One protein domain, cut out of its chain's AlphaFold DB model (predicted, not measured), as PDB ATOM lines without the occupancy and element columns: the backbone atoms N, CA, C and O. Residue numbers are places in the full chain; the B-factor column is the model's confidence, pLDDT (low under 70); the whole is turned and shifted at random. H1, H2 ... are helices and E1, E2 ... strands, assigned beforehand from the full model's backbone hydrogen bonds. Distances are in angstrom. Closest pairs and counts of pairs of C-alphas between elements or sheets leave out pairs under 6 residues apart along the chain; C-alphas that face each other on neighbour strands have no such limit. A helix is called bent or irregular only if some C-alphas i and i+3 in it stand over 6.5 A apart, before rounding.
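AT A GLANCE: This is residues 167 to 190 and 197 to 222 of the 254 residues of the protein "Hypothetical protein" of Brachionus calyciflorus (UniProt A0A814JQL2). A hairpin of two strands, E1 and E2, makes a narrow ribbon, bent in E2, and one short helix, H1, sits near the turn end of the ribbon, mostly by E2. A long stretch with no named element, residues 197 to 213, loops out beyond that turn end and comes back beside E2, where residues 211 to 212 pair with it just before H1. The printed part has 50 residues, with two named strands and one named helix in the order E1, E2, H1; the sheet, in the order E1 - E2, is antiparallel. The class is mixed, helices and strands, with under half of the residues, 22, in named elements. The whole is only just compact, close to loose, with a radius of gyration of the C-alphas of 11.4 A, and it spans 34 by 23 by 19 A.

HOW THE PARTS SIT: The sheet is made of E1, residues 168 to 173, and E2, residues 176 to 183, which form a hairpin over a tight link of 2 residues. They are antiparallel, with 150 degrees between their N-to-C directions. N 169 and O 182 are 2.8 A apart and N 178 and O 171 are 2.9 A apart, both within hydrogen-bond range. The C-alphas of Asp 172 and Val 177, which face each other, are 4.6 A apart. E2 bends by 73 degrees at residue 179. Residues 177 to 178 of E2 also pair with residues 211 to 212, parallel. H1, residues 214 to 221, has 5 pairs of C-alphas within 8 A of E2, the closest being those of Leu 178 and Ser 214, 6.5 A apart. From E1 to H1 there is 1 such pair, the C-alphas of Leu 173 and Ala 217, 7.8 A apart. Every O i to N i+4 pair of H1 is within hydrogen-bond range, and H1 is not bent.

IN THESE COORDINATES: E1 runs from C-alpha 168 at (-30.004, -54.595, -29.619) to C-alpha 173 at (-43.580, -45.985, -27.693), 16.2 A. E2, the longest strand with 8 residues, begins at C-alpha 176, (-46.614, -50.003, -26.675), and measures 18.8 A to C-alpha 183. H1 has 8 residues, measures 10.4 A and ends at C-alpha 221, (-49.160, -42.725, -33.568).

THE WHOLE: The two C-alphas farthest apart in the domain, those of Asn 185 and Lys 205, are 34.0 A apart. Residues 191 to 196 are not printed, and C-alphas 190 and 197 are 15.2 A apart across the cut. The link from E2 to H1 runs across this cut and has 30 residues, 6 of them not printed. The mean pLDDT of the printed part is 75.1. Confidence is under 70 in residues 167 to 169, 182 to 190, 215, 218 to 220 and 222.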
ATOM      1  N   HIS A 167     -25.536 -54.380 -28.913       52.62
ATOM      2  CA  HIS A 167     -26.593 -53.782 -28.109       52.62
ATOM      3  C   HIS A 167     -27.820 -53.568 -29.010       52.62
ATOM      4  O   HIS A 167     -27.945 -52.568 -29.722       52.62
ATOM      5  N   GLU A 168     -28.671 -54.587 -29.040       65.31
ATOM      6  CA  GLU A 168     -30.004 -54.595 -29.619       65.31
ATOM      7  C   GLU A 168     -30.961 -53.929 -28.625       65.31
ATOM      8  O   GLU A 168     -31.145 -54.403 -27.505       65.31
ATOM      9  N   TYR A 169     -31.542 -52.794 -29.011       67.94
ATOM     10  CA  TYR A 169     -32.458 -52.029 -28.171       67.94
ATOM     11  C   TYR A 169     -33.901 -52.354 -28.525       67.94
ATOM     12  O   TYR A 169     -34.286 -52.396 -29.697       67.94
ATOM     13  N   GLU A 170     -34.706 -52.528 -27.490       77.94
ATOM     14  CA  GLU A 170     -36.156 -52.511 -27.586       77.94
ATOM     15  C   GLU A 170     -36.629 -51.047 -27.589       77.94
ATOM     16  O   GLU A 170     -36.095 -50.214 -26.855       77.94
ATOM     17  N   ILE A 171     -37.574 -50.708 -28.472       83.56
ATOM     18  CA  ILE A 171     -38.067 -49.333 -28.602       83.56
ATOM     19  C   ILE A 171     -39.446 -49.204 -27.978       83.56
ATOM     20  O   ILE A 171     -40.436 -49.733 -28.495       83.56
ATOM     21  N   ASP A 172     -39.490 -48.398 -26.927       85.69
ATOM     22  CA  ASP A 172     -40.699 -48.019 -26.220       85.69
ATOM     23  C   ASP A 172     -41.406 -46.848 -26.906       85.69
ATOM     24  O   ASP A 172     -40.807 -45.835 -27.274       85.69
ATOM     25  N   LEU A 173     -42.718 -46.978 -27.069       81.81
ATOM     26  CA  LEU A 173     -43.580 -45.985 -27.693       81.81
ATOM     27  C   LEU A 173     -44.824 -45.771 -26.822       81.81
ATOM     28  O   LEU A 173     -45.275 -46.668 -26.114       81.81
ATOM     29  N   ARG A 174     -45.499 -44.622 -26.974       82.81
ATOM     30  CA  ARG A 174     -46.810 -44.384 -26.322       82.81
ATOM     31  C   ARG A 174     -47.900 -45.381 -26.750       82.81
ATOM     32  O   ARG A 174     -48.955 -45.456 -26.135       82.81
ATOM     33  N   ALA A 175     -47.677 -46.109 -27.844       81.94
ATOM     34  CA  ALA A 175     -48.586 -47.137 -28.346       81.94
ATOM     35  C   ALA A 175     -48.267 -48.547 -27.819       81.94
ATOM     36  O   ALA A 175     -49.042 -49.467 -28.070       81.94
ATOM     37  N   GLY A 176     -47.145 -48.718 -27.117       86.00
ATOM     38  CA  GLY A 176     -46.614 -50.003 -26.675       86.00
ATOM     39  C   GLY A 176     -45.156 -50.160 -27.090       86.00
ATOM     40  O   GLY A 176     -44.479 -49.180 -27.383       86.00
ATOM     41  N   VAL A 177     -44.682 -51.395 -27.167       86.12
ATOM     42  CA  VAL A 177     -43.275 -51.695 -27.409       86.12
ATOM     43  C   VAL A 177     -43.068 -52.406 -28.740       86.12
ATOM     44  O   VAL A 177     -43.815 -53.317 -29.106       86.12
ATOM     45  N   LEU A 178     -42.075 -51.966 -29.507       83.19
ATOM     46  CA  LEU A 178     -41.850 -52.489 -30.846       83.19
ATOM     47  C   LEU A 178     -41.456 -53.973 -30.806       83.19
ATOM     48  O   LEU A 178     -40.523 -54.368 -30.113       83.19
ATOM     49  N   ASP A 179     -42.117 -54.796 -31.617       83.56
ATOM     50  CA  ASP A 179     -41.786 -56.213 -31.801       83.56
ATOM     51  C   ASP A 179     -40.614 -56.405 -32.781       83.56
ATOM     52  O   ASP A 179     -40.666 -57.196 -33.720       83.56
ATOM     53  N   ALA A 180     -39.577 -55.586 -32.614       74.00
ATOM     54  CA  ALA A 180     -38.332 -55.630 -33.363       74.00
ATOM     55  C   ALA A 180     -37.230 -54.942 -32.553       74.00
ATOM     56  O   ALA A 180     -37.465 -53.893 -31.950       74.00
ATOM     57  N   TYR A 181     -36.029 -55.510 -32.596       72.50
ATOM     58  CA  TYR A 181     -34.845 -54.900 -32.009       72.50
ATOM     59  C   TYR A 181     -34.181 -53.947 -32.999       72.50
ATOM     60  O   TYR A 181     -34.148 -54.205 -34.206       72.50
ATOM     61  N   ILE A 182     -33.654 -52.838 -32.485       67.75
ATOM     62  CA  ILE A 182     -32.933 -51.838 -33.271       67.75
ATOM     63  C   ILE A 182     -31.496 -51.755 -32.765       67.75
ATOM     64  O   ILE A 182     -31.249 -51.613 -31.570       67.75
ATOM     65  N   ALA A 183     -30.536 -51.842 -33.681       66.88
ATOM     66  CA  ALA A 183     -29.129 -51.688 -33.343       66.88
ATOM     67  C   ALA A 183     -28.824 -50.243 -32.908       66.88
ATOM     68  O   ALA A 183     -29.363 -49.289 -33.473       66.88
ATOM     69  N   PHE A 184     -27.930 -50.074 -31.927       54.47
ATOM     70  CA  PHE A 184     -27.553 -48.761 -31.380       54.47
ATOM     71  C   PHE A 184     -27.217 -47.708 -32.443       54.47
ATOM     72  O   PHE A 184     -27.602 -46.547 -32.332       54.47
ATOM     73  N   ASN A 185     -26.486 -48.115 -33.482       63.38
ATOM     74  CA  ASN A 185     -26.012 -47.236 -34.548       63.38
ATOM     75  C   ASN A 185     -27.139 -46.687 -35.437       63.38
ATOM     76  O   ASN A 185     -26.884 -45.793 -36.238       63.38
ATOM     77  N   CYS A 186     -28.363 -47.193 -35.285       58.97
ATOM     78  CA  CYS A 186     -29.553 -46.719 -35.983       58.97
ATOM     79  C   CYS A 186     -30.339 -45.664 -35.174       58.97
ATOM     80  O   CYS A 186     -31.403 -45.231 -35.620       58.97
ATOM     81  N   ILE A 187     -29.867 -45.277 -33.980       66.25
ATOM     82  CA  ILE A 187     -30.570 -44.379 -33.054       66.25
ATOM     83  C   ILE A 187     -29.711 -43.135 -32.793       66.25
ATOM     84  O   ILE A 187     -28.572 -43.231 -32.341       66.25
ATOM     85  N   GLU A 188     -30.274 -41.948 -33.027       67.69
ATOM     86  CA  GLU A 188     -29.639 -40.672 -32.690       67.69
ATOM     87  C   GLU A 188     -30.381 -39.991 -31.536       67.69
ATOM     88  O   GLU A 188     -31.613 -39.948 -31.491       67.69
ATOM     89  N   LYS A 189     -29.627 -39.444 -30.576       67.62
ATOM     90  CA  LYS A 189     -30.210 -38.718 -29.448       67.62
ATOM     91  C   LYS A 189     -30.831 -37.414 -29.946       67.62
ATOM     92  O   LYS A 189     -30.124 -36.527 -30.412       67.62
ATOM     93  N   THR A 190     -32.140 -37.269 -29.767       64.12
ATOM     94  CA  THR A 190     -32.854 -36.023 -30.065       64.12
ATOM     95  C   THR A 190     -32.991 -35.146 -28.820       64.12
ATOM     96  O   THR A 190     -33.212 -35.647 -27.719       64.12
ATOM     97  N   SER A 197     -42.167 -40.679 -20.364       77.50
ATOM     98  CA  SER A 197     -41.978 -41.538 -19.194       77.50
ATOM     99  C   SER A 197     -42.326 -42.985 -19.528       77.50
ATOM    100  O   SER A 197     -43.198 -43.253 -20.352       77.50
ATOM    101  N   ILE A 198     -41.690 -43.935 -18.841       77.69
ATOM    102  CA  ILE A 198     -42.003 -45.367 -18.966       77.69
ATOM    103  C   ILE A 198     -43.464 -45.676 -18.592       77.69
ATOM    104  O   ILE A 198     -44.067 -46.614 -19.102       77.69
ATOM    105  N   GLU A 199     -44.061 -44.839 -17.741       81.00
ATOM    106  CA  GLU A 199     -45.464 -44.929 -17.328       81.00
ATOM    107  C   GLU A 199     -46.445 -44.641 -18.479       81.00
ATOM    108  O   GLU A 199     -47.598 -45.063 -18.423       81.00
ATOM    109  N   ASP A 200     -45.986 -43.968 -19.542       79.12
ATOM    110  CA  ASP A 200     -46.794 -43.672 -20.729       79.12
ATOM    111  C   ASP A 200     -46.970 -44.900 -21.646       79.12
ATOM    112  O   ASP A 200     -47.724 -44.842 -22.623       79.12
ATOM    113  N   ILE A 201     -46.265 -46.007 -21.373       84.00
ATOM    114  CA  ILE A 201     -46.287 -47.214 -22.202       84.00
ATOM    115  C   ILE A 201     -47.441 -48.127 -21.755       84.00
ATOM    116  O   ILE A 201     -47.475 -48.586 -20.608       84.00
ATOM    117  N   PRO A 202     -48.387 -48.463 -22.647       81.75
ATOM    118  CA  PRO A 202     -49.527 -49.289 -22.289       81.75
ATOM    119  C   PRO A 202     -49.115 -50.733 -21.971       81.75
ATOM    120  O   PRO A 202     -48.412 -51.403 -22.735       81.75
ATOM    121  N   THR A 203     -49.640 -51.241 -20.856       85.38
ATOM    122  CA  THR A 203     -49.497 -52.634 -20.423       85.38
ATOM    123  C   THR A 203     -50.819 -53.392 -20.537       85.38
ATOM    124  O   THR A 203     -51.923 -52.849 -20.476       85.38
ATOM    125  N   THR A 204     -50.710 -54.699 -20.742       79.38
ATOM    126  CA  THR A 204     -51.824 -55.642 -20.677       79.38
ATOM    127  C   THR A 204     -52.303 -55.807 -19.234       79.38
ATOM    128  O   THR A 204     -51.610 -55.459 -18.281       79.38
ATOM    129  N   LYS A 205     -53.472 -56.434 -19.045       78.75
ATOM    130  CA  LYS A 205     -54.031 -56.726 -17.708       78.75
ATOM    131  C   LYS A 205     -53.096 -57.540 -16.801       78.75
ATOM    132  O   LYS A 205     -53.271 -57.522 -15.590       78.75
ATOM    133  N   ASN A 206     -52.122 -58.234 -17.388       82.69
ATOM    134  CA  ASN A 206     -51.146 -59.053 -16.678       82.69
ATOM    135  C   ASN A 206     -49.826 -58.300 -16.414       82.69
ATOM    136  O   ASN A 206     -48.858 -58.914 -15.983       82.69
ATOM    137  N   GLY A 207     -49.761 -56.998 -16.719       78.56
ATOM    138  CA  GLY A 207     -48.574 -56.159 -16.537       78.56
ATOM    139  C   GLY A 207     -47.523 -56.267 -17.647       78.56
ATOM    140  O   GLY A 207     -46.546 -55.533 -17.615       78.56
ATOM    141  N   ALA A 208     -47.710 -57.135 -18.647       82.62
ATOM    142  CA  ALA A 208     -46.799 -57.227 -19.791       82.62
ATOM    143  C   ALA A 208     -47.045 -56.088 -20.787       82.62
ATOM    144  O   ALA A 208     -48.204 -55.755 -21.041       82.62
ATOM    145  N   TYR A 209     -45.994 -55.533 -21.389       82.62
ATOM    146  CA  TYR A 209     -46.122 -54.484 -22.401       82.62
ATOM    147  C   TYR A 209     -46.858 -54.961 -23.657       82.62
ATOM    148  O   TYR A 209     -46.723 -56.107 -24.094       82.62
ATOM    149  N   PHE A 210     -47.656 -54.069 -24.246       83.31
ATOM    150  CA  PHE A 210     -48.332 -54.341 -25.508       83.31
ATOM    151  C   PHE A 210     -47.321 -54.304 -26.662       83.31
ATOM    152  O   PHE A 210     -46.776 -53.245 -26.960       83.31
ATOM    153  N   ARG A 211     -47.058 -55.449 -27.303       84.94
ATOM    154  CA  ARG A 211     -46.103 -55.562 -28.419       84.94
ATOM    155  C   ARG A 211     -46.776 -55.235 -29.751       84.94
ATOM    156  O   ARG A 211     -47.910 -55.652 -29.984       84.94
ATOM    157  N   LEU A 212     -46.085 -54.507 -30.624       78.88
ATOM    158  CA  LEU A 212     -46.622 -54.085 -31.920       78.88
ATOM    159  C   LEU A 212     -45.544 -53.998 -33.002       78.88
ATOM    160  O   LEU A 212     -44.403 -53.635 -32.742       78.88
ATOM    161  N   SER A 213     -45.908 -54.277 -34.250       79.31
ATOM    162  CA  SER A 213     -45.023 -54.078 -35.401       79.31
ATOM    163  C   SER A 213     -44.834 -52.592 -35.728       79.31
ATOM    164  O   SER A 213     -45.688 -51.755 -35.423       79.31
ATOM    165  N   SER A 214     -43.778 -52.244 -36.478       72.88
ATOM    166  CA  SER A 214     -43.545 -50.856 -36.926       72.88
ATOM    167  C   SER A 214     -44.736 -50.291 -37.704       72.88
ATOM    168  O   SER A 214     -45.054 -49.107 -37.612       72.88
ATOM    169  N   ARG A 215     -45.442 -51.144 -38.457       68.81
ATOM    170  CA  ARG A 215     -46.627 -50.747 -39.226       68.81
ATOM    171  C   ARG A 215     -47.813 -50.421 -38.320       68.81
ATOM    172  O   ARG A 215     -48.572 -49.506 -38.628       68.81
ATOM    173  N   GLU A 216     -47.995 -51.167 -37.237       72.81
ATOM    174  CA  GLU A 216     -49.034 -50.894 -36.243       72.81
ATOM    175  C   GLU A 216     -48.709 -49.640 -35.437       72.81
ATOM    176  O   GLU A 216     -49.597 -48.816 -35.233       72.81
ATOM    177  N   ALA A 217     -47.437 -49.429 -35.090       78.44
ATOM    178  CA  ALA A 217     -46.978 -48.233 -34.388       78.44
ATOM    179  C   ALA A 217     -47.250 -46.963 -35.195       78.44
ATOM    180  O   ALA A 217     -47.892 -46.038 -34.702       78.44
ATOM    181  N   VAL A 218     -46.846 -46.950 -36.471       69.88
ATOM    182  CA  VAL A 218     -47.115 -45.831 -37.387       69.88
ATOM    183  C   VAL A 218     -48.612 -45.594 -37.520       69.88
ATOM    184  O   VAL A 218     -49.046 -44.446 -37.482       69.88
ATOM    185  N   ARG A 219     -49.419 -46.657 -37.636       66.75
ATOM    186  CA  ARG A 219     -50.877 -46.510 -37.641       66.75
ATOM    187  C   ARG A 219     -51.338 -45.813 -36.367       66.75
ATOM    188  O   ARG A 219     -51.995 -44.797 -36.476       66.75
ATOM    189  N   ILE A 220     -50.993 -46.297 -35.180       68.38
ATOM    190  CA  ILE A 220     -51.525 -45.749 -33.923       68.38
ATOM    191  C   ILE A 220     -51.065 -44.302 -33.675       68.38
ATOM    192  O   ILE A 220     -51.866 -43.478 -33.242       68.38
ATOM    193  N   LEU A 221     -49.803 -43.982 -33.973       71.12
ATOM    194  CA  LEU A 221     -49.160 -42.725 -33.568       71.12
ATOM    195  C   LEU A 221     -49.234 -41.599 -34.613       71.12
ATOM    196  O   LEU A 221     -48.962 -40.446 -34.284       71.12
ATOM    197  N   SER A 222     -49.593 -41.891 -35.867       67.25
ATOM    198  CA  SER A 222     -49.641 -40.863 -36.917       67.25
ATOM    199  C   SER A 222     -50.833 -39.919 -36.752       67.25
ATOM    200  O   SER A 222     -51.990 -40.305 -36.953       67.25
TER     201      SER A 222